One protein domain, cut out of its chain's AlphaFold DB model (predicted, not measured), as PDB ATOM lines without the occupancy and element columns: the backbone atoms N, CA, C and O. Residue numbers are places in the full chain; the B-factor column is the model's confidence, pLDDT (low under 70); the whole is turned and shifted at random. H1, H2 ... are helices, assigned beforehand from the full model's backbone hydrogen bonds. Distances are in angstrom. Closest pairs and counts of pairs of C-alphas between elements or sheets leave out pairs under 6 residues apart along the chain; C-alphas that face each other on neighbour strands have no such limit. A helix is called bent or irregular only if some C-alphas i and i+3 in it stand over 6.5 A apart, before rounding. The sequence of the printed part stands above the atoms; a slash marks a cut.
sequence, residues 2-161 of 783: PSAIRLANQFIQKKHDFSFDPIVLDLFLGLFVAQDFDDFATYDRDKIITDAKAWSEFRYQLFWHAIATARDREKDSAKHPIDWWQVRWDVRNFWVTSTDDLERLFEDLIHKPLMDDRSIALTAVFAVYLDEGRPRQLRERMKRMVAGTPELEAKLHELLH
ATOM      1  N   PRO A   2       0.585 -24.985 -12.373       64.38
ATOM      2  CA  PRO A   2       0.584 -26.413 -12.748       64.38
ATOM      3  C   PRO A   2       0.852 -27.429 -11.625       64.38
ATOM      4  O   PRO A   2       0.253 -28.501 -11.620       64.38
ATOM      5  N   SER A   3       1.713 -27.116 -10.657       73.94
ATOM      6  CA  SER A   3       2.003 -28.031  -9.540       73.94
ATOM      7  C   SER A   3       0.882 -28.059  -8.497       73.94
ATOM      8  O   SER A   3       0.565 -29.117  -7.961       73.94
ATOM      9  N   ALA A   4       0.232 -26.913  -8.257       78.50
ATOM     10  CA  ALA A   4      -0.862 -26.790  -7.296       78.50
ATOM     11  C   ALA A   4      -2.082 -27.623  -7.714       78.50
ATOM     12  O   ALA A   4      -2.661 -28.319  -6.887       78.50
ATOM     13  N   ILE A   5      -2.422 -27.638  -9.010       80.56
ATOM     14  CA  ILE A   5      -3.569 -28.416  -9.491       80.56
ATOM     15  C   ILE A   5      -3.322 -29.927  -9.492       80.56
ATOM     16  O   ILE A   5      -4.234 -30.706  -9.230       80.56
ATOM     17  N   ARG A   6      -2.075 -30.360  -9.718       80.69
ATOM     18  CA  ARG A   6      -1.694 -31.777  -9.592       80.69
ATOM     19  C   ARG A   6      -1.828 -32.262  -8.153       80.69
ATOM     20  O   ARG A   6      -2.310 -33.369  -7.936       80.69
ATOM     21  N   LEU A   7      -1.425 -31.436  -7.187       83.31
ATOM     22  CA  LEU A   7      -1.602 -31.721  -5.763       83.31
ATOM     23  C   LEU A   7      -3.087 -31.732  -5.389       83.31
ATOM     24  O   LEU A   7      -3.544 -32.677  -4.753       83.31
ATOM     25  N   ALA A   8      -3.853 -30.749  -5.868       85.50
ATOM     26  CA  ALA A   8      -5.294 -30.688  -5.655       85.50
ATOM     27  C   ALA A   8      -6.015 -31.943  -6.190       85.50
ATOM     28  O   ALA A   8      -6.864 -32.513  -5.507       85.50
ATOM     29  N   ASN A   9      -5.613 -32.453  -7.361       86.31
ATOM     30  CA  ASN A   9      -6.185 -33.670  -7.943       86.31
ATOM     31  C   ASN A   9      -5.956 -34.930  -7.086       86.31
ATOM     32  O   ASN A   9      -6.749 -35.866  -7.148       86.31
ATOM     33  N   GLN A  10      -4.915 -34.975  -6.245       87.75
ATOM     34  CA  GLN A  10      -4.727 -36.102  -5.322       87.75
ATOM     35  C   GLN A  10      -5.826 -36.161  -4.254       87.75
ATOM     36  O   GLN A  10      -6.203 -37.256  -3.834       87.75
ATOM     37  N   PHE A  11      -6.367 -35.012  -3.835       89.00
ATOM     38  CA  PHE A  11      -7.511 -34.967  -2.922       89.00
ATOM     39  C   PHE A  11      -8.788 -35.465  -3.608       89.00
ATOM     40  O   PHE A  11      -9.516 -36.254  -3.008       89.00
ATOM     41  N   ILE A  12      -8.985 -35.121  -4.889       88.94
ATOM     42  CA  ILE A  12     -10.093 -35.614  -5.726       88.94
ATOM     43  C   ILE A  12     -10.045 -37.134  -5.875       88.94
ATOM     44  O   ILE A  12     -11.038 -37.815  -5.623       88.94
ATOM     45  N   GLN A  13      -8.879 -37.689  -6.214       87.19
ATOM     46  CA  GLN A  13      -8.695 -39.138  -6.357       87.19
ATOM     47  C   GLN A  13      -8.971 -39.899  -5.055       87.19
ATOM     48  O   GLN A  13      -9.480 -41.018  -5.084       87.19
ATOM     49  N   LYS A  14      -8.648 -39.290  -3.910       89.81
ATOM     50  CA  LYS A  14      -8.882 -39.863  -2.579       89.81
ATOM     51  C   LYS A  14     -10.261 -39.534  -2.005       89.81
ATOM     52  O   LYS A  14     -10.547 -39.977  -0.898       89.81
ATOM     53  N   LYS A  15     -11.089 -38.769  -2.729       89.19
ATOM     54  CA  LYS A  15     -12.375 -38.234  -2.255       89.19
ATOM     55  C   LYS A  15     -12.272 -37.586  -0.869       89.19
ATOM     56  O   LYS A  15     -13.093 -37.825   0.007       89.19
ATOM     57  N   HIS A  16     -11.205 -36.823  -0.659       91.88
ATOM     58  CA  HIS A  16     -10.902 -36.198   0.624       91.88
ATOM     59  C   HIS A  16     -11.697 -34.895   0.792       91.88
ATOM     60  O   HIS A  16     -11.791 -34.129  -0.168       91.88
ATOM     61  N   ASP A  17     -12.186 -34.595   1.998       88.75
ATOM     62  CA  ASP A  17     -13.056 -33.432   2.271       88.75
ATOM     63  C   ASP A  17     -12.421 -32.084   1.903       88.75
ATOM     64  O   ASP A  17     -13.100 -31.174   1.437       88.75
ATOM     65  N   PHE A  18     -11.093 -31.979   2.011       89.75
ATOM     66  CA  PHE A  18     -10.329 -30.800   1.571       89.75
ATOM     67  C   PHE A  18     -10.529 -30.445   0.083       89.75
ATOM     68  O   PHE A  18     -10.224 -29.337  -0.340       89.75
ATOM     69  N   SER A  19     -11.076 -31.359  -0.720       89.38
ATOM     70  CA  SER A  19     -11.453 -31.085  -2.110       89.38
ATOM     71  C   SER A  19     -12.531 -30.008  -2.248       89.38
ATOM     72  O   SER A  19     -12.642 -29.405  -3.310       89.38
ATOM     73  N   PHE A  20     -13.328 -29.777  -1.204       91.69
ATOM     74  CA  PHE A  20     -14.385 -28.762  -1.186       91.69
ATOM     75  C   PHE A  20     -13.907 -27.404  -0.658       91.69
ATOM     76  O   PHE A  20     -14.709 -26.481  -0.536       91.69
ATOM     77  N   ASP A  21     -12.618 -27.270  -0.336       93.62
ATOM     78  CA  ASP A  21     -12.043 -25.990   0.062       93.62
ATOM     79  C   ASP A  21     -12.107 -24.986  -1.112       93.62
ATOM     80  O   ASP A  21     -11.793 -25.369  -2.249       93.62
ATOM     81  N   PRO A  22     -12.476 -23.709  -0.876       89.25
ATOM     82  CA  PRO A  22     -12.551 -22.690  -1.924       89.25
ATOM     83  C   PRO A  22     -11.280 -22.582  -2.770       89.25
ATOM     84  O   PRO A  22     -11.371 -22.401  -3.979       89.25
ATOM     85  N   ILE A  23     -10.097 -22.784  -2.174       88.94
ATOM     86  CA  ILE A  23      -8.815 -22.742  -2.892       88.94
ATOM     87  C   ILE A  23      -8.745 -23.862  -3.934       88.94
ATOM     88  O   ILE A  23      -8.268 -23.651  -5.051       88.94
ATOM     89  N   VAL A  24      -9.214 -25.065  -3.593       88.88
ATOM     90  CA  VAL A  24      -9.239 -26.200  -4.525       88.88
ATOM     91  C   VAL A  24     -10.267 -25.951  -5.626       88.88
ATOM     92  O   VAL A  24      -9.953 -26.138  -6.803       88.88
ATOM     93  N   LEU A  25     -11.461 -25.475  -5.277       89.25
ATOM     94  CA  LEU A  25     -12.513 -25.180  -6.249       89.25
ATOM     95  C   LEU A  25     -12.099 -24.055  -7.220       89.25
ATOM     96  O   LEU A  25     -12.296 -24.202  -8.427       89.25
ATOM     97  N   ASP A  26     -11.426 -23.006  -6.739       87.69
ATOM     98  CA  ASP A  26     -10.878 -21.912  -7.554       87.69
ATOM     99  C   ASP A  26      -9.759 -22.376  -8.488       87.69
ATOM    100  O   ASP A  26      -9.705 -21.967  -9.650       87.69
ATOM    101  N   LEU A  27      -8.873 -23.261  -8.014       87.19
ATOM    102  CA  LEU A  27      -7.833 -23.861  -8.852       87.19
ATOM    103  C   LEU A  27      -8.453 -24.639 -10.016       87.19
ATOM    104  O   LEU A  27      -8.002 -24.500 -11.158       87.19
ATOM    105  N   PHE A  28      -9.492 -25.433  -9.745       83.94
ATOM    106  CA  PHE A  28     -10.210 -26.158 -10.789       83.94
ATOM    107  C   PHE A  28     -10.963 -25.198 -11.718       83.94
ATOM    108  O   PHE A  28     -10.784 -25.315 -12.924       83.94
ATOM    109  N   LEU A  29     -11.694 -24.192 -11.226       82.94
ATOM    110  CA  LEU A  29     -12.320 -23.175 -12.091       82.94
ATOM    111  C   LEU A  29     -11.293 -22.454 -12.987       82.94
ATOM    112  O   LEU A  29     -11.508 -22.303 -14.193       82.94
ATOM    113  N   GLY A  30     -10.143 -22.066 -12.428       76.94
ATOM    114  CA  GLY A  30      -9.060 -21.384 -13.140       76.94
ATOM    115  C   GLY A  30      -8.433 -22.220 -14.262       76.94
ATOM    116  O   GLY A  30      -8.161 -21.690 -15.341       76.94
ATOM    117  N   LEU A  31      -8.280 -23.536 -14.069       73.56
ATOM    118  CA  LEU A  31      -7.791 -24.468 -15.103       73.56
ATOM    119  C   LEU A  31      -8.656 -24.478 -16.374       73.56
ATOM    120  O   LEU A  31      -8.184 -24.858 -17.454       73.56
ATOM    121  N   PHE A  32      -9.931 -24.107 -16.251       63.94
ATOM    122  CA  PHE A  32     -10.902 -24.195 -17.339       63.94
ATOM    123  C   PHE A  32     -11.181 -22.862 -18.011       63.94
ATOM    124  O   PHE A  32     -11.352 -22.861 -19.228       63.94
ATOM    125  N   VAL A  33     -11.104 -21.747 -17.281       61.62
ATOM    126  CA  VAL A  33     -11.048 -20.411 -17.900       61.62
ATOM    127  C   VAL A  33      -9.765 -20.259 -18.726       61.62
ATOM    128  O   VAL A  33      -9.798 -19.711 -19.821       61.62
ATOM    129  N   ALA A  34      -8.651 -20.846 -18.280       59.44
ATOM    130  CA  ALA A  34      -7.387 -20.874 -19.020       59.44
ATOM    131  C   ALA A  34      -7.383 -21.815 -20.252       59.44
ATOM    132  O   ALA A  34      -6.315 -22.149 -20.758       59.44
ATOM    133  N   GLN A  35      -8.547 -22.274 -20.749       50.22
ATOM    134  CA  GLN A  35      -8.657 -23.129 -21.947       50.22
ATOM    135  C   GLN A  35      -7.997 -22.556 -23.206       50.22
ATOM    136  O   GLN A  35      -7.647 -23.357 -24.069       50.22
ATOM    137  N   ASP A  36      -7.771 -21.242 -23.260       47.59
ATOM    138  CA  ASP A  36      -7.238 -20.540 -24.431       47.59
ATOM    139  C   ASP A  36      -5.741 -20.165 -24.324       47.59
ATOM    140  O   ASP A  36      -5.223 -19.495 -25.213       47.59
ATOM    141  N   PHE A  37      -5.024 -20.605 -23.277       42.25
ATOM    142  CA  PHE A  37      -3.568 -20.413 -23.158       42.25
ATOM    143  C   PHE A  37      -2.813 -21.742 -23.347       42.25
ATOM    144  O   PHE A  37      -2.992 -22.700 -22.593       42.25
ATOM    145  N   ASP A  38      -1.970 -21.784 -24.381       44.47
ATOM    146  CA  ASP A  38      -1.445 -22.967 -25.092       44.47
ATOM    147  C   ASP A  38      -0.326 -23.764 -24.368       44.47
ATOM    148  O   ASP A  38       0.372 -24.565 -24.983       44.47
ATOM    149  N   ASP A  39      -0.153 -23.597 -23.050       47.69
ATOM    150  CA  ASP A  39       1.063 -24.034 -22.327       47.69
ATOM    151  C   ASP A  39       0.875 -25.195 -21.324       47.69
ATOM    152  O   ASP A  39       1.707 -25.424 -20.442       47.69
ATOM    153  N   PHE A  40      -0.198 -25.989 -21.434       50.22
ATOM    154  CA  PHE A  40      -0.382 -27.171 -20.577       50.22
ATOM    155  C   PHE A  40      -0.265 -28.479 -21.365       50.22
ATOM    156  O   PHE A  40      -1.077 -28.752 -22.247       50.22
ATOM    157  N   ALA A  41       0.711 -29.326 -21.007       54.22
ATOM    158  CA  ALA A  41       0.872 -30.665 -21.574       54.22
ATOM    159  C   ALA A  41      -0.467 -31.432 -21.542       54.22
ATOM    160  O   ALA A  41      -1.018 -31.720 -20.476       54.22
ATOM    161  N   THR A  42      -0.994 -31.744 -22.727       54.88
ATOM    162  CA  THR A  42      -2.365 -32.238 -22.955       54.88
ATOM    163  C   THR A  42      -2.712 -33.504 -22.163       54.88
ATOM    164  O   THR A  42      -3.846 -33.655 -21.719       54.88
ATOM    165  N   TYR A  43      -1.732 -34.374 -21.906       52.97
ATOM    166  CA  TYR A  43      -1.939 -35.667 -21.245       52.97
ATOM    167  C   TYR A  43      -2.313 -35.572 -19.751       52.97
ATOM    168  O   TYR A  43      -3.222 -36.266 -19.296       52.97
ATOM    169  N   ASP A  44      -1.659 -34.698 -18.975       62.44
ATOM    170  CA  ASP A  44      -1.957 -34.549 -17.539       62.44
ATOM    171  C   ASP A  44      -3.301 -33.854 -17.308       62.44
ATOM    172  O   ASP A  44      -4.000 -34.135 -16.333       62.44
ATOM    173  N   ARG A  45      -3.686 -32.972 -18.235       69.75
ATOM    174  CA  ARG A  45      -4.978 -32.296 -18.201       69.75
ATOM    175  C   ARG A  45      -6.108 -33.308 -18.319       69.75
ATOM    176  O   ARG A  45      -6.939 -33.371 -17.422       69.75
ATOM    177  N   ASP A  46      -6.117 -34.121 -19.372       72.62
ATOM    178  CA  ASP A  46      -7.216 -35.055 -19.646       72.62
ATOM    179  C   ASP A  46      -7.457 -36.032 -18.487       72.62
ATOM    180  O   ASP A  46      -8.607 -36.337 -18.153       72.62
ATOM    181  N   LYS A  47      -6.386 -36.458 -17.809       76.94
ATOM    182  CA  LYS A  47      -6.475 -37.283 -16.601       76.94
ATOM    183  C   LYS A  47      -7.127 -36.546 -15.426       76.94
ATOM    184  O   LYS A  47      -8.085 -37.064 -14.864       76.94
ATOM    185  N   ILE A  48      -6.676 -35.329 -15.103       79.38
ATOM    186  CA  ILE A  48      -7.270 -34.496 -14.034       79.38
ATOM    187  C   ILE A  48      -8.755 -34.226 -14.320       79.38
ATOM    188  O   ILE A  48      -9.598 -34.307 -13.426       79.38
ATOM    189  N   ILE A  49      -9.097 -33.958 -15.585       76.06
ATOM    190  CA  ILE A  49     -10.487 -33.774 -16.014       76.06
ATOM    191  C   ILE A  49     -11.302 -35.049 -15.778       76.06
ATOM    192  O   ILE A  49     -12.429 -34.975 -15.293       76.06
ATOM    193  N   THR A  50     -10.748 -36.210 -16.127       82.56
ATOM    194  CA  THR A  50     -11.421 -37.507 -15.978       82.56
ATOM    195  C   THR A  50     -11.680 -37.843 -14.510       82.56
ATOM    196  O   THR A  50     -12.790 -38.249 -14.173       82.56
ATOM    197  N   ASP A  51     -10.705 -37.604 -13.630       82.75
ATOM    198  CA  ASP A  51     -10.825 -37.872 -12.192       82.75
ATOM    199  C   ASP A  51     -11.914 -37.000 -11.547       82.75
ATOM    200  O   ASP A  51     -12.829 -37.513 -10.899       82.75
ATOM    201  N   ALA A  52     -11.886 -35.685 -11.797       80.62
ATOM    202  CA  ALA A  52     -12.920 -34.765 -11.321       80.62
ATOM    203  C   ALA A  52     -14.301 -35.100 -11.902       80.62
ATOM    204  O   ALA A  52     -15.317 -35.015 -11.209       80.62
ATOM    205  N   LYS A  53     -14.352 -35.548 -13.163       80.19
ATOM    206  CA  LYS A  53     -15.590 -36.009 -13.796       80.19
ATOM    207  C   LYS A  53     -16.150 -37.282 -13.194       80.19
ATOM    208  O   LYS A  53     -17.344 -37.499 -13.340       80.19
ATOM    209  N   ALA A  54     -15.352 -38.126 -12.554       83.62
ATOM    210  CA  ALA A  54     -15.840 -39.380 -11.990       83.62
ATOM    211  C   ALA A  54     -16.595 -39.176 -10.664       83.62
ATOM    212  O   ALA A  54     -17.419 -40.012 -10.295       83.62
ATOM    213  N   TRP A  55     -16.372 -38.060  -9.960       88.19
ATOM    214  CA  TRP A  55     -16.915 -37.836  -8.617       88.19
ATOM    215  C   TRP A  55     -18.114 -36.869  -8.594       88.19
ATOM    216  O   TRP A  55     -17.951 -35.657  -8.699       88.19
ATOM    217  N   SER A  56     -19.331 -37.407  -8.446       85.00
ATOM    218  CA  SER A  56     -20.601 -36.656  -8.508       85.00
ATOM    219  C   SER A  56     -20.696 -35.517  -7.507       85.00
ATOM    220  O   SER A  56     -21.090 -34.415  -7.875       85.00
ATOM    221  N   GLU A  57     -20.308 -35.757  -6.255       87.88
ATOM    222  CA  GLU A  57     -20.384 -34.754  -5.188       87.88
ATOM    223  C   GLU A  57     -19.483 -33.555  -5.496       87.88
ATOM    224  O   GLU A  57     -19.910 -32.412  -5.359       87.88
ATOM    225  N   PHE A  58     -18.266 -33.802  -5.988       88.75
ATOM    226  CA  PHE A  58     -17.336 -32.738  -6.354       88.75
ATOM    227  C   PHE A  58     -17.824 -31.909  -7.540       88.75
ATOM    228  O   PHE A  58     -17.810 -30.683  -7.468       88.75
ATOM    229  N   ARG A  59     -18.321 -32.548  -8.609       87.31
ATOM    230  CA  ARG A  59     -18.876 -31.816  -9.763       87.31
ATOM    231  C   ARG A  59     -20.038 -30.910  -9.361       87.31
ATOM    232  O   ARG A  59     -20.140 -29.796  -9.864       87.31
ATOM    233  N   TYR A  60     -20.901 -31.402  -8.476       89.19
ATOM    234  CA  TYR A  60     -22.070 -30.673  -7.999       89.19
ATOM    235  C   TYR A  60     -21.686 -29.469  -7.126       89.19
ATOM    236  O   TYR A  60     -22.230 -28.380  -7.288       89.19
ATOM    237  N   GLN A  61     -20.697 -29.634  -6.243       90.44
ATOM    238  CA  GLN A  61     -20.166 -28.528  -5.441       90.44
ATOM    239  C   GLN A  61     -19.430 -27.495  -6.300       90.44
ATOM    240  O   GLN A  61     -19.632 -26.297  -6.127       90.44
ATOM    241  N   LEU A  62     -18.652 -27.942  -7.290       89.00
ATOM    242  CA  LEU A  62     -17.982 -27.054  -8.242       89.00
ATOM    243  C   LEU A  62     -18.982 -26.226  -9.065       89.00
ATOM    244  O   LEU A  62     -18.724 -25.058  -9.337       89.00
ATOM    245  N   PHE A  63     -20.132 -26.805  -9.431       89.69
ATOM    246  CA  PHE A  63     -21.222 -26.085 -10.095       89.69
ATOM    247  C   PHE A  63     -21.744 -24.918  -9.245       89.69
ATOM    248  O   PHE A  63     -21.814 -23.789  -9.732       89.69
ATOM    249  N   TRP A  64     -22.049 -25.161  -7.970       91.50
ATOM    250  CA  TRP A  64     -22.510 -24.107  -7.065       91.50
ATOM    251  C   TRP A  64     -21.426 -23.083  -6.727       91.50
ATOM    252  O   TRP A  64     -21.728 -21.895  -6.617       91.50
ATOM    253  N   HIS A  65     -20.166 -23.511  -6.631       91.44
ATOM    254  CA  HIS A  65     -19.034 -22.602  -6.450       91.44
ATOM    255  C   HIS A  65     -18.867 -21.668  -7.651       91.44
ATOM    256  O   HIS A  65     -18.738 -20.463  -7.468       91.44
ATOM    257  N   ALA A  66     -18.990 -22.181  -8.881       88.25
ATOM    258  CA  ALA A  66     -18.951 -21.359 -10.093       88.25
ATOM    259  C   ALA A  66     -20.030 -20.266 -10.094       88.25
ATOM    260  O   ALA A  66     -19.762 -19.130 -10.482       88.25
ATOM    261  N   ILE A  67     -21.241 -20.596  -9.631       89.81
ATOM    262  CA  ILE A  67     -22.349 -19.641  -9.498       89.81
ATOM    263  C   ILE A  67     -22.013 -18.556  -8.471       89.81
ATOM    264  O   ILE A  67     -22.224 -17.376  -8.749       89.81
ATOM    265  N   ALA A  68     -21.463 -18.937  -7.315       90.12
ATOM    266  CA  ALA A  68     -21.031 -17.985  -6.294       90.12
ATOM    267  C   ALA A  68     -19.928 -17.055  -6.826       90.12
ATOM    268  O   ALA A  68     -20.058 -15.837  -6.743       90.12
ATOM    269  N   THR A  69     -18.905 -17.600  -7.490       87.62
ATOM    270  CA  THR A  69     -17.829 -16.809  -8.104       87.62
ATOM    271  C   THR A  69     -18.345 -15.869  -9.197       87.62
ATOM    272  O   THR A  69     -17.894 -14.728  -9.297       87.62
ATOM    273  N   ALA A  70     -19.276 -16.324 -10.042       84.69
ATOM    274  CA  ALA A  70     -19.881 -15.491 -11.080       84.69
ATOM    275  C   ALA A  70     -20.686 -14.334 -10.472       84.69
ATOM    276  O   ALA A  70     -20.610 -13.208 -10.962       84.69
ATOM    277  N   ARG A  71     -21.402 -14.599  -9.375       88.06
ATOM    278  CA  ARG A  71     -22.136 -13.590  -8.609       88.06
ATOM    279  C   ARG A  71     -21.202 -12.552  -7.986       88.06
ATOM    280  O   ARG A  71     -21.452 -11.364  -8.149       88.06
ATOM    281  N   ASP A  72     -20.113 -12.976  -7.349       85.94
ATOM    282  CA  ASP A  72     -19.151 -12.073  -6.695       85.94
ATOM    283  C   ASP A  72     -18.442 -11.130  -7.683       85.94
ATOM    284  O   ASP A  72     -18.025 -10.027  -7.322       85.94
ATOM    285  N   ARG A  73     -18.307 -11.542  -8.949       81.12
ATOM    286  CA  ARG A  73     -17.724 -10.713 -10.016       81.12
ATOM    287  C   ARG A  73     -18.673  -9.628 -10.524       81.12
ATOM    288  O   ARG A  73     -18.197  -8.619 -11.046       81.12
ATOM    289  N   GLU A  74     -19.982  -9.825 -10.402       82.12
ATOM    290  CA  GLU A  74     -20.988  -8.911 -10.937       82.12
ATOM    291  C   GLU A  74     -21.450  -7.916  -9.864       82.12
ATOM    292  O   GLU A  74     -22.105  -8.264  -8.879       82.12
ATOM    293  N   LYS A  75     -21.098  -6.644 -10.075       78.00
ATOM    294  CA  LYS A  75     -21.395  -5.551  -9.138       78.00
ATOM    295  C   LYS A  75     -22.859  -5.115  -9.197       78.00
ATOM    296  O   LYS A  75     -23.345  -4.512  -8.245       78.00
ATOM    297  N   ASP A  76     -23.540  -5.387 -10.307       81.38
ATOM    298  CA  ASP A  76     -24.953  -5.076 -10.498       81.38
ATOM    299  C   ASP A  76     -25.825  -6.300 -10.179       81.38
ATOM    300  O   ASP A  76     -25.887  -7.257 -10.951       81.38
ATOM    301  N   SER A  77     -26.546  -6.261  -9.055       76.19
ATOM    302  CA  SER A  77     -27.399  -7.374  -8.617       76.19
ATOM    303  C   SER A  77     -28.496  -7.740  -9.621       76.19
ATOM    304  O   SER A  77     -28.952  -8.877  -9.636       76.19
ATOM    305  N   ALA A  78     -28.906  -6.818 -10.500       75.88
ATOM    306  CA  ALA A  78     -29.886  -7.114 -11.548       75.88
ATOM    307  C   ALA A  78     -29.336  -8.038 -12.653       75.88
ATOM    308  O   ALA A  78     -30.105  -8.556 -13.465       75.88
ATOM    309  N   LYS A  79     -28.014  -8.233 -12.700       78.38
ATOM    310  CA  LYS A  79     -27.310  -9.090 -13.664       78.38
ATOM    311  C   LYS A  79     -26.796 -10.389 -13.048       78.38
ATOM    312  O   LYS A  79     -26.103 -11.147 -13.729       78.38
ATOM    313  N   HIS A  80     -27.123 -10.659 -11.784       86.69
ATOM    314  CA  HIS A  80     -26.773 -11.922 -11.142       86.69
ATOM    315  C   HIS A  80     -27.366 -13.109 -11.917       86.69
ATOM    316  O   HIS A  80     -28.442 -12.993 -12.514       86.69
ATOM    317  N   PRO A  81     -26.654 -14.249 -11.969       85.81
ATOM    318  CA  PRO A  81     -27.137 -15.406 -12.700       85.81
ATOM    319  C   PRO A  81     -28.407 -15.953 -12.036       85.81
ATOM    320  O   PRO A  81     -28.416 -16.241 -10.843       85.81
ATOM    321  N   ILE A  82     -29.459 -16.127 -12.833       87.94
ATOM    322  CA  ILE A  82     -30.760 -16.697 -12.439       87.94
ATOM    323  C   ILE A  82     -31.105 -17.963 -13.234       87.94
ATOM    324  O   ILE A  82     -32.084 -18.647 -12.930       87.94
ATOM    325  N   ASP A  83     -30.311 -18.282 -14.258       86.25
ATOM    326  CA  ASP A  83     -30.465 -19.449 -15.118       86.25
ATOM    327  C   ASP A  83     -29.148 -20.234 -15.207       86.25
ATOM    328  O   ASP A  83     -28.087 -19.657 -15.456       86.25
ATOM    329  N   TRP A  84     -29.196 -21.567 -15.099       84.25
ATOM    330  CA  TRP A  84     -27.973 -22.390 -15.088       84.25
ATOM    331  C   TRP A  84     -27.107 -22.221 -16.349       84.25
ATOM    332  O   TRP A  84     -25.884 -22.347 -16.295       84.25
ATOM    333  N   TRP A  85     -27.716 -21.910 -17.502       81.12
ATOM    334  CA  TRP A  85     -26.974 -21.742 -18.753       81.12
ATOM    335  C   TRP A  85     -26.125 -20.469 -18.798       81.12
ATOM    336  O   TRP A  85     -25.232 -20.389 -19.643       81.12
ATOM    337  N   GLN A  86     -26.366 -19.495 -17.914       81.62
ATOM    338  CA  GLN A  86     -25.549 -18.281 -17.811       81.62
ATOM    339  C   GLN A  86     -24.143 -18.588 -17.281       81.62
ATOM    340  O   GLN A  86     -23.197 -17.916 -17.669       81.62
ATOM    341  N   VAL A  87     -23.995 -19.660 -16.495       75.88
ATOM    342  CA  VAL A  87     -22.711 -20.129 -15.933       75.88
ATOM    343  C   VAL A  87     -22.204 -21.385 -16.666       75.88
ATOM    344  O   VAL A  87     -21.143 -21.932 -16.377       75.88
ATOM    345  N   ARG A  88     -22.939 -21.857 -17.688       70.44
ATOM    346  CA  ARG A  88     -22.600 -23.071 -18.451       70.44
ATOM    347  C   ARG A  88     -21.223 -22.993 -19.084       70.44
ATOM    348  O   ARG A  88     -20.576 -24.024 -19.186       70.44
ATOM    349  N   TRP A  89     -20.769 -21.830 -19.542       65.25
ATOM    350  CA  TRP A  89     -19.444 -21.722 -20.158       65.25
ATOM    351  C   TRP A  89     -18.316 -22.024 -19.166       65.25
ATOM    352  O   TRP A  89     -17.364 -22.699 -19.559       65.25
ATOM    353  N   ASP A  90     -18.489 -21.655 -17.894       65.44
ATOM    354  CA  ASP A  90     -17.512 -21.880 -16.824       65.44
ATOM    355  C   ASP A  90     -17.437 -23.358 -16.399       65.44
ATOM    356  O   ASP A  90     -16.379 -23.836 -15.991       65.44
ATOM    357  N   VAL A  91     -18.531 -24.123 -16.558       68.94
ATOM    358  CA  VAL A  91     -18.626 -25.521 -16.079       68.94
ATOM    359  C   VAL A  91     -18.934 -26.579 -17.150       68.94
ATOM    360  O   VAL A  91     -18.987 -27.764 -16.820       68.94
ATOM    361  N   ARG A  92     -19.081 -26.213 -18.440       64.81
ATOM    362  CA  ARG A  92     -19.555 -27.082 -19.560       64.81
ATOM    363  C   ARG A  92     -18.820 -28.409 -19.715       64.81
ATOM    364  O   ARG A  92     -19.347 -29.339 -20.318       64.81
ATOM    365  N   ASN A  93     -17.579 -28.461 -19.247       64.62
ATOM    366  CA  ASN A  93     -16.718 -29.625 -19.358       64.62
ATOM    367  C   ASN A  93     -16.705 -30.477 -18.091       64.62
ATOM    368  O   ASN A  93     -16.035 -31.491 -18.128       64.62
ATOM    369  N   PHE A  94     -17.404 -30.115 -17.014       69.06
ATOM    370  CA  PHE A  94     -17.408 -30.850 -15.742       69.06
ATOM    371  C   PHE A  94     -18.802 -31.240 -15.350       69.06
ATOM    372  O   PHE A  94     -19.070 -32.420 -15.175       69.06
ATOM    373  N   TRP A  95     -19.688 -30.260 -15.269       77.69
ATOM    374  CA  TRP A  95     -21.055 -30.499 -14.877       77.69
ATOM    375  C   TRP A  95     -21.967 -30.363 -16.094       77.69
ATOM    376  O   TRP A  95     -21.938 -29.373 -16.827       77.69
ATOM    377  N   VAL A  96     -22.748 -31.410 -16.327       74.38
ATOM    378  CA  VAL A  96     -23.829 -31.449 -17.306       74.38
ATOM    379  C   VAL A  96     -25.053 -31.911 -16.542       74.38
ATOM    380  O   VAL A  96     -24.948 -32.774 -15.672       74.38
ATOM    381  N   THR A  97     -26.199 -31.338 -16.878       76.81
ATOM    382  CA  THR A  97     -27.492 -31.740 -16.337       76.81
ATOM    383  C   THR A  97     -27.687 -33.243 -16.540       76.81
ATOM    384  O   THR A  97     -27.737 -33.716 -17.673       76.81
ATOM    385  N   SER A  98     -27.751 -33.992 -15.440       80.31
ATOM    386  CA  SER A  98     -27.932 -35.447 -15.421       80.31
ATOM    387  C   SER A  98     -29.105 -35.811 -14.516       80.31
ATOM    388  O   SER A  98     -29.420 -35.089 -13.566       80.31
ATOM    389  N   THR A  99     -29.722 -36.963 -14.771       83.62
ATOM    390  CA  THR A  99     -30.720 -37.559 -13.876       83.62
ATOM    391  C   THR A  99     -30.164 -37.841 -12.481       83.62
ATOM    392  O   THR A  99     -30.927 -37.822 -11.519       83.62
ATOM    393  N   ASP A 100     -28.850 -38.045 -12.359       84.50
ATOM    394  CA  ASP A 100     -28.174 -38.365 -11.092       84.50
ATOM    395  C   ASP A 100     -28.255 -37.227 -10.061       84.50
ATOM    396  O   ASP A 100     -28.251 -37.475  -8.856       84.50
ATOM    397  N   ASP A 101     -28.360 -35.978 -10.526       86.44
ATOM    398  CA  ASP A 101     -28.388 -34.788  -9.671       86.44
ATOM    399  C   ASP A 101     -29.821 -34.306  -9.368       86.44
ATOM    400  O   ASP A 101     -30.001 -33.320  -8.652       86.44
ATOM    401  N   LEU A 102     -30.856 -34.981  -9.892       88.94
ATOM    402  CA  LEU A 102     -32.252 -34.531  -9.798       88.94
ATOM    403  C   LEU A 102     -32.727 -34.333  -8.358       88.94
ATOM    404  O   LEU A 102     -33.360 -33.319  -8.074       88.94
ATOM    405  N   GLU A 103     -32.442 -35.277  -7.459       91.94
ATOM    406  CA  GLU A 103     -32.883 -35.177  -6.061       91.94
ATOM    407  C   GLU A 103     -32.246 -33.972  -5.362       91.94
ATOM    408  O   GLU A 103     -32.961 -33.164  -4.773       91.94
ATOM    409  N   ARG A 104     -30.935 -33.775  -5.542       91.75
ATOM    410  CA  ARG A 104     -30.198 -32.629  -4.985       91.75
ATOM    411  C   ARG A 104     -30.705 -31.304  -5.547       91.75
ATOM    412  O   ARG A 104     -30.922 -30.358  -4.803       91.75
ATOM    413  N   LEU A 105     -30.972 -31.246  -6.854       92.50
ATOM    414  CA  LEU A 105     -31.525 -30.049  -7.492       92.50
ATOM    415  C   LEU A 105     -32.939 -29.725  -6.990       92.50
ATOM    416  O   LEU A 105     -33.295 -28.554  -6.884       92.50
ATOM    417  N   PHE A 106     -33.754 -30.734  -6.675       93.69
ATOM    418  CA  PHE A 106     -35.062 -30.518  -6.059       93.69
ATOM    419  C   PHE A 106     -34.963 -30.060  -4.602       93.69
ATOM    420  O   PHE A 106     -35.775 -29.234  -4.186       93.69
ATOM    421  N   GLU A 107     -33.991 -30.563  -3.842       93.31
ATOM    422  CA  GLU A 107     -33.686 -30.060  -2.498       93.31
ATOM    423  C   GLU A 107     -33.238 -28.596  -2.557       93.31
ATOM    424  O   GLU A 107     -33.799 -27.757  -1.852       93.31
ATOM    425  N   ASP A 108     -32.318 -28.257  -3.462       93.19
ATOM    426  CA  ASP A 108     -31.830 -26.889  -3.651       93.19
ATOM    427  C   ASP A 108     -32.939 -25.933  -4.114       93.19
ATOM    428  O   ASP A 108     -33.018 -24.796  -3.647       93.19
ATOM    429  N   LEU A 109     -33.854 -26.406  -4.966       92.44
ATOM    430  CA  LEU A 109     -35.037 -25.654  -5.388       92.44
ATOM    431  C   LEU A 109     -35.937 -25.250  -4.206       92.44
ATOM    432  O   LEU A 109     -36.575 -24.194  -4.261       92.44
ATOM    433  N   ILE A 110     -36.018 -26.066  -3.150       91.31
ATOM    434  CA  ILE A 110     -36.818 -25.751  -1.956       91.31
ATOM    435  C   ILE A 110     -36.007 -24.936  -0.949       91.31
ATOM    436  O   ILE A 110     -36.513 -23.954  -0.410       91.31
ATOM    437  N   HIS A 111     -34.786 -25.378  -0.653       91.62
ATOM    438  CA  HIS A 111     -34.093 -25.031   0.586       91.62
ATOM    439  C   HIS A 111     -32.995 -23.975   0.427       91.62
ATOM    440  O   HIS A 111     -32.530 -23.451   1.442       91.62
ATOM    441  N   LYS A 112     -32.576 -23.625  -0.799       92.06
ATOM    442  CA  LYS A 112     -31.587 -22.554  -0.988       92.06
ATOM    443  C   LYS A 112     -32.147 -21.208  -0.499       92.06
ATOM    444  O   LYS A 112     -33.295 -20.880  -0.796       92.06
ATOM    445  N   PRO A 113     -31.348 -20.399   0.221       89.44
ATOM    446  CA  PRO A 113     -31.819 -19.146   0.809       89.44
ATOM    447  C   PRO A 113     -32.033 -18.032  -0.227       89.44
ATOM    448  O   PRO A 113     -32.850 -17.142  -0.006       89.44
ATOM    449  N   LEU A 114     -31.308 -18.070  -1.351       90.56
ATOM    450  CA  LEU A 114     -31.399 -17.072  -2.415       90.56
ATOM    451  C   LEU A 114     -32.403 -17.506  -3.486       90.56
ATOM    452  O   LEU A 114     -32.348 -18.632  -3.985       90.56
ATOM    453  N   MET A 115     -33.283 -16.589  -3.894       90.81
ATOM    454  CA  MET A 115     -34.245 -16.843  -4.974       90.81
ATOM    455  C   MET A 115     -33.566 -17.117  -6.318       90.81
ATOM    456  O   MET A 115     -34.043 -17.965  -7.074       90.81
ATOM    457  N   ASP A 116     -32.426 -16.480  -6.577       90.19
ATOM    458  CA  ASP A 116     -31.619 -16.712  -7.778       90.19
ATOM    459  C   ASP A 116     -31.124 -18.161  -7.845       90.19
ATOM    460  O   ASP A 116     -31.282 -18.821  -8.869       90.19
ATOM    461  N   ASP A 117     -30.619 -18.700  -6.730       93.06
ATOM    462  CA  ASP A 117     -30.176 -20.097  -6.644       93.06
ATOM    463  C   ASP A 117     -31.350 -21.060  -6.865       93.06
ATOM    464  O   ASP A 117     -31.238 -22.024  -7.622       93.06
ATOM    465  N   ARG A 118     -32.518 -20.774  -6.277       93.88
ATOM    466  CA  ARG A 118     -33.731 -21.578  -6.505       93.88
ATOM    467  C   ARG A 118     -34.162 -21.535  -7.980       93.88
ATOM    468  O   ARG A 118     -34.560 -22.561  -8.531       93.88
ATOM    469  N   SER A 119     -34.032 -20.387  -8.650       92.69
ATOM    470  CA  SER A 119     -34.289 -20.243 -10.091       92.69
ATOM    471  C   SER A 119     -33.278 -21.024 -10.947       92.69
ATOM    472  O   SER A 119     -33.659 -21.725 -11.891       92.69
ATOM    473  N   ILE A 120     -31.991 -20.993 -10.590       92.56
ATOM    474  CA  ILE A 120     -30.951 -21.800 -11.242       92.56
ATOM    475  C   ILE A 120     -31.269 -23.294 -11.086       92.56
ATOM    476  O   ILE A 120     -31.251 -24.025 -12.079       92.56
ATOM    477  N   ALA A 121     -31.621 -23.753  -9.883       93.31
ATOM    478  CA  ALA A 121     -31.997 -25.145  -9.643       93.31
ATOM    479  C   ALA A 121     -33.211 -25.553 -10.499       93.31
ATOM    480  O   ALA A 121     -33.175 -26.586 -11.172       93.31
ATOM    481  N   LEU A 122     -34.247 -24.708 -10.576       94.00
ATOM    482  CA  LEU A 122     -35.422 -24.933 -11.427       94.00
ATOM    483  C   LEU A 122     -35.043 -25.094 -12.905       94.00
ATOM    484  O   LEU A 122     -35.518 -26.007 -13.583       94.00
ATOM    485  N   THR A 123     -34.187 -24.213 -13.418       92.50
ATOM    486  CA  THR A 123     -33.783 -24.226 -14.830       92.50
ATOM    487  C   THR A 123     -32.891 -25.428 -15.160       92.50
ATOM    488  O   THR A 123     -32.984 -25.971 -16.264       92.50
ATOM    489  N   ALA A 124     -32.074 -25.887 -14.208       90.44
ATOM    490  CA  ALA A 124     -31.282 -27.111 -14.314       90.44
ATOM    491  C   ALA A 124     -32.168 -28.371 -14.337       90.44
ATOM    492  O   ALA A 124     -32.013 -29.211 -15.225       90.44
ATOM    493  N   VAL A 125     -33.163 -28.473 -13.443       92.69
ATOM    494  CA  VAL A 125     -34.171 -29.556 -13.474       92.69
ATOM    495  C   VAL A 125     -34.947 -29.534 -14.794       92.69
ATOM    496  O   VAL A 125     -35.215 -30.582 -15.385       92.69
ATOM    497  N   PHE A 126     -35.284 -28.344 -15.296       91.56
ATOM    498  CA  PHE A 126     -35.989 -28.198 -16.565       91.56
ATOM    499  C   PHE A 126     -35.162 -28.676 -17.768       91.56
ATOM    500  O   PHE A 126     -35.718 -29.251 -18.704       91.56
ATOM    501  N   ALA A 127     -33.840 -28.493 -17.743       87.88
ATOM    502  CA  ALA A 127     -32.950 -29.047 -18.761       87.88
ATOM    503  C   ALA A 127     -32.946 -30.584 -18.741       87.88
ATOM    504  O   ALA A 127     -33.143 -31.187 -19.795       87.88
ATOM    505  N   VAL A 128     -32.877 -31.216 -17.560       87.88
ATOM    506  CA  VAL A 128     -33.025 -32.681 -17.437       87.88
ATOM    507  C   VAL A 128     -34.388 -33.147 -17.967       87.88
ATOM    508  O   VAL A 128     -34.476 -34.132 -18.694       87.88
ATOM    509  N   TYR A 129     -35.465 -32.405 -17.689       91.00
ATOM    510  CA  TYR A 129     -36.789 -32.688 -18.254       91.00
ATOM    511  C   TYR A 129     -36.817 -32.659 -19.788       91.00
ATOM    512  O   TYR A 129     -37.547 -33.445 -20.396       91.00
ATOM    513  N   LEU A 130     -36.054 -31.774 -20.432       85.81
ATOM    514  CA  LEU A 130     -35.948 -31.748 -21.891       85.81
ATOM    515  C   LEU A 130     -35.120 -32.917 -22.431       85.81
ATOM    516  O   LEU A 130     -35.548 -33.525 -23.416       85.81
ATOM    517  N   ASP A 131     -33.992 -33.232 -21.793       83.44
ATOM    518  CA  ASP A 131     -33.073 -34.295 -22.215       83.44
ATOM    519  C   ASP A 131     -33.714 -35.691 -22.094       83.44
ATOM    520  O   ASP A 131     -33.597 -36.504 -23.008       83.44
ATOM    521  N   GLU A 132     -34.519 -35.919 -21.052       84.94
ATOM    522  CA  GLU A 132     -35.269 -37.167 -20.817       84.94
ATOM    523  C   GLU A 132     -36.554 -37.297 -21.661       84.94
ATOM    524  O   GLU A 132     -37.409 -38.152 -21.420       84.94
ATOM    525  N   GLY A 133     -36.756 -36.427 -22.654       84.25
ATOM    526  CA  GLY A 133     -37.905 -36.529 -23.557       84.25
ATOM    527  C   GLY A 133     -39.237 -36.104 -22.930       84.25
ATOM    528  O   GLY A 133     -40.298 -36.579 -23.338       84.25
ATOM    529  N   ARG A 134     -39.206 -35.154 -21.987       88.44
ATOM    530  CA  ARG A 134     -40.377 -34.499 -21.373       88.44
ATOM    531  C   ARG A 134     -41.292 -35.429 -20.556       88.44
ATOM    532  O   ARG A 134     -42.511 -35.445 -20.775       88.44
ATOM    533  N   PRO A 135     -40.762 -36.168 -19.566       91.31
ATOM    534  CA  PRO A 135     -41.559 -37.091 -18.768       91.31
ATOM    535  C   PRO A 135     -42.636 -36.363 -17.950       91.31
ATOM    536  O   PRO A 135     -42.368 -35.413 -17.209       91.31
ATOM    537  N   ARG A 136     -43.883 -36.850 -18.040       89.00
ATOM    538  CA  ARG A 136     -45.042 -36.272 -17.331       89.00
ATOM    539  C   ARG A 136     -44.817 -36.207 -15.820       89.00
ATOM    540  O   ARG A 136     -45.163 -35.206 -15.205       89.00
ATOM    541  N   GLN A 137     -44.230 -37.250 -15.235       90.12
ATOM    542  CA  GLN A 137     -43.986 -37.335 -13.791       90.12
ATOM    543  C   GLN A 137     -43.064 -36.213 -13.294       90.12
ATOM    544  O   GLN A 137     -43.372 -35.575 -12.288       90.12
ATOM    545  N   LEU A 138     -41.990 -35.915 -14.031       89.44
ATOM    546  CA  LEU A 138     -41.048 -34.852 -13.677       89.44
ATOM    547  C   LEU A 138     -41.688 -33.465 -13.809       89.44
ATOM    548  O   LEU A 138     -41.482 -32.604 -12.959       89.44
ATOM    549  N   ARG A 139     -42.544 -33.268 -14.819       91.44
ATOM    550  CA  ARG A 139     -43.314 -32.027 -14.985       91.44
ATOM    551  C   ARG A 139     -44.280 -31.774 -13.830       91.44
ATOM    552  O   ARG A 139     -44.324 -30.665 -13.310       91.44
ATOM    553  N   GLU A 140     -45.053 -32.784 -13.427       91.56
ATOM    554  CA  GLU A 140     -45.975 -32.646 -12.291       91.56
ATOM    555  C   GLU A 140     -45.219 -32.503 -10.960       91.56
ATOM    556  O   GLU A 140     -45.689 -31.824 -10.049       91.56
ATOM    557  N   ARG A 141     -44.023 -33.095 -10.839       93.38
ATOM    558  CA  ARG A 141     -43.128 -32.849  -9.702       93.38
ATOM    559  C   ARG A 141     -42.660 -31.394  -9.673       93.38
ATOM    560  O   ARG A 141     -42.882 -30.751  -8.660       93.38
ATOM    561  N   MET A 142     -42.123 -30.848 -10.770       94.56
ATOM    562  CA  MET A 142     -41.730 -29.431 -10.844       94.56
ATOM    563  C   MET A 142     -42.880 -28.501 -10.446       94.56
ATOM    564  O   MET A 142     -42.690 -27.654  -9.583       94.56
ATOM    565  N   LYS A 143     -44.091 -28.717 -10.984       91.44
ATOM    566  CA  LYS A 143     -45.283 -27.917 -10.642       91.44
ATOM    567  C   LYS A 143     -45.627 -27.941  -9.154       91.44
ATOM    568  O   LYS A 143     -45.942 -26.899  -8.598       91.44
ATOM    569  N   ARG A 144     -45.567 -29.112  -8.509       92.81
ATOM    570  CA  ARG A 144     -45.819 -29.232  -7.063       92.81
ATOM    571  C   ARG A 144     -44.752 -28.531  -6.225       92.81
ATOM    572  O   ARG A 144     -45.082 -27.991  -5.184       92.81
ATOM    573  N   MET A 145     -43.501 -28.561  -6.675       90.56
ATOM    574  CA  MET A 145     -42.355 -28.048  -5.915       90.56
ATOM    575  C   MET A 145     -42.219 -26.526  -5.996       90.56
ATOM    576  O   MET A 145     -41.716 -25.916  -5.061       90.56
ATOM    577  N   VAL A 146     -42.679 -25.907  -7.089       92.62
ATOM    578  CA  VAL A 146     -42.728 -24.439  -7.209       92.62
ATOM    579  C   VAL A 146     -44.008 -23.831  -6.625       92.62
ATOM    580  O   VAL A 146     -44.057 -22.620  -6.430       92.62
ATOM    581  N   ALA A 147     -45.026 -24.655  -6.341       88.56
ATOM    582  CA  ALA A 147     -46.326 -24.202  -5.858       88.56
ATOM    583  C   ALA A 147     -46.199 -23.393  -4.557       88.56
ATOM    584  O   ALA A 147     -45.577 -23.840  -3.592       88.56
ATOM    585  N   GLY A 148     -46.807 -22.207  -4.523       84.25
ATOM    586  CA  GLY A 148     -46.729 -21.277  -3.395       84.25
ATOM    587  C   GLY A 148     -45.533 -20.321  -3.436       84.25
ATOM    588  O   GLY A 148     -45.380 -19.528  -2.512       84.25
ATOM    589  N   THR A 149     -44.702 -20.357  -4.489       91.06
ATOM    590  CA  THR A 149     -43.643 -19.362  -4.750       91.06
ATOM    591  C   THR A 149     -43.903 -18.666  -6.100       91.06
ATOM    592  O   THR A 149     -43.535 -19.222  -7.141       91.06
ATOM    593  N   PRO A 150     -44.533 -17.471  -6.122       88.88
ATOM    594  CA  PRO A 150     -45.000 -16.818  -7.354       88.88
ATOM    595  C   PRO A 150     -43.930 -16.643  -8.442       88.88
ATOM    596  O   PRO A 150     -44.210 -16.831  -9.627       88.88
ATOM    597  N   GLU A 151     -42.691 -16.332  -8.060       87.69
ATOM    598  CA  GLU A 151     -41.570 -16.119  -8.980       87.69
ATOM    599  C   GLU A 151     -41.174 -17.411  -9.711       87.69
ATOM    600  O   GLU A 151     -40.945 -17.408 -10.922       87.69
ATOM    601  N   LEU A 152     -41.136 -18.540  -8.992       90.56
ATOM    602  CA  LEU A 152     -40.784 -19.846  -9.559       90.56
ATOM    603  C   LEU A 152     -41.932 -20.434 -10.387       90.56
ATOM    604  O   LEU A 152     -41.680 -21.087 -11.402       90.56
ATOM    605  N   GLU A 153     -43.186 -20.174 -10.004       91.31
ATOM    606  CA  GLU A 153     -44.360 -20.521 -10.813       91.31
ATOM    607  C   GLU A 153     -44.345 -19.787 -12.159       91.31
ATOM    608  O   GLU A 153     -44.509 -20.417 -13.210       91.31
ATOM    609  N   ALA A 154     -44.081 -18.476 -12.141       88.06
ATOM    610  CA  ALA A 154     -43.971 -17.662 -13.348       88.06
ATOM    611  C   ALA A 154     -42.818 -18.134 -14.250       88.06
ATOM    612  O   ALA A 154     -43.007 -18.307 -15.459       88.06
ATOM    613  N   LYS A 155     -41.647 -18.422 -13.667       89.12
ATOM    614  CA  LYS A 155     -40.476 -18.931 -14.397       89.12
ATOM    615  C   LYS A 155     -40.741 -20.303 -15.027       89.12
ATOM    616  O   LYS A 155     -40.447 -20.503 -16.205       89.12
ATOM    617  N   LEU A 156     -41.343 -21.245 -14.292       90.56
ATOM    618  CA  LEU A 156     -41.707 -22.561 -14.835       90.56
ATOM    619  C   LEU A 156     -42.750 -22.439 -15.954       90.56
ATOM    620  O   LEU A 156     -42.672 -23.162 -16.950       90.56
ATOM    621  N   HIS A 157     -43.713 -21.525 -15.814       89.81
ATOM    622  CA  HIS A 157     -44.693 -21.244 -16.857       89.81
ATOM    623  C   HIS A 157     -44.021 -20.715 -18.135       89.81
ATOM    624  O   HIS A 157     -44.303 -21.218 -19.221       89.81
ATOM    625  N   GLU A 158     -43.081 -19.772 -18.029       85.69
ATOM    626  CA  GLU A 158     -42.308 -19.277 -19.179       85.69
ATOM    627  C   GLU A 158     -41.495 -20.391 -19.860       85.69
ATOM    628  O   GLU A 158     -41.502 -20.508 -21.087       85.69
ATOM    629  N   LEU A 159     -40.852 -21.262 -19.077       85.56
ATOM    630  CA  LEU A 159     -40.083 -22.398 -19.594       85.56
ATOM    631  C   LEU A 159     -40.962 -23.424 -20.330       85.56
ATOM    632  O   LEU A 159     -40.560 -23.959 -21.366       85.56
ATOM    633  N   LEU A 160     -42.171 -23.695 -19.827       86.75
ATOM    634  CA  LEU A 160     -43.143 -24.600 -20.459       86.75
ATOM    635  C   LEU A 160     -43.825 -23.988 -21.691       86.75
ATOM    636  O   LEU A 160     -44.280 -24.734 -22.564       86.75
ATOM    637  N   HIS A 161     -43.858 -22.657 -21.782       82.94
ATOM    638  CA  HIS A 161     -44.468 -21.890 -22.866       82.94
ATOM    639  C   HIS A 161     -43.447 -20.947 -23.531       82.94
ATOM    640  O   HIS A 161     -43.633 -19.727 -23.522       82.94
TER     641      HIS A 161
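This is residues 2 to 161 of the 783 residues of an uncharacterized protein of Desulfovibrio sp. S3730MH75 (UniProt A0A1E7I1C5). The long helix H5 stands in the middle, between a loose cluster of helices, H1 to H4, on one side and an up-and-down bundle of four helices, H7 to H10, on the other. The short H6 packs on H5, and residues 73 to 78, the last residue of H5 and the first part of the loop after it, stick out. The printed part has 160 residues with ten named helices, H1 to H10 in chain order, and no named strand: the class is all helix. It is compact, with a radius of gyration of the C-alphas of 16.9 A, and spans 49 by 35 by 28 A.

Find C-alpha 56 at (-20.601, -36.656, -8.508); from there H5 runs 26.1 A to C-alpha 73 at (-17.724, -10.713, -10.016). Before it look for H1, residues 2 to 13, 17.0 A; H2, residues 17 to 20; H3, residues 22 to 36, 23.2 A; and H4, residues 42 to 54, 18.8 A. After it come H6, residues 88 to 91; H7, residues 99 to 111, 19.4 A; H8, residues 115 to 131, 24.6 A; H9, residues 136 to 146, 15.7 A; and H10, residues 150 to 160, 15.4 A, ending at C-alpha 160 (-43.143, -24.600, -20.459). H3 and H7 are irregular: C-alphas 33 and 36, and likewise 100 and 103, are 7.6 A apart.

Start at H5, the hub, which touches four helices. With residues 62 to 66 it touches H3, about perpendicular at 79 degrees; their closest C-alphas, Leu 25 and Leu 62, are 6.1 A apart. It only just touches H2 and H6, with 3 pairs of C-alphas within 8 A each, closest at Phe 20 and Phe 58, 7.2 A, and at Phe 63 and Val 91, 6.5 A. H4 and H5 touch only at the corner, and only just, with 3 pairs; the closest C-alphas, Lys 53 and Arg 59, are 6.7 A apart. H1 touches H4 at a shallow tilt of 30 degrees, the same way, closest at C-alphas Asn 9 and Ile 48, 6.2 A. H5 and H8 are near each other. In the bundle, where each helix runs against the one before it, H7 and H8 form a hairpin, with C-alphas Leu 109 and Arg 118 closest at 4.4 A. H9 and H10 form another, closest at Val 146 and Leu 152, 5.5 A. H1 and H10 are apart. Every O i to N i+4 pair is within hydrogen-bond range in H5, H8, H9 and H10, against 6 of 8 in H1, 8 of 11 in H3, 8 of 9 in H4 and 7 of 9 in H7; H2 and H6 are too short for such a pair.

The two C-alphas farthest apart, Ala 41 and Gly 148, are 51.8 A apart. The printed part has no cut. Look at residues 74 to 87 for the long link, from H5 to H6. The mean pLDDT of the printed part is 83.1; it is under 70 at residue 2, residues 32 to 45 and residues 89 to 94.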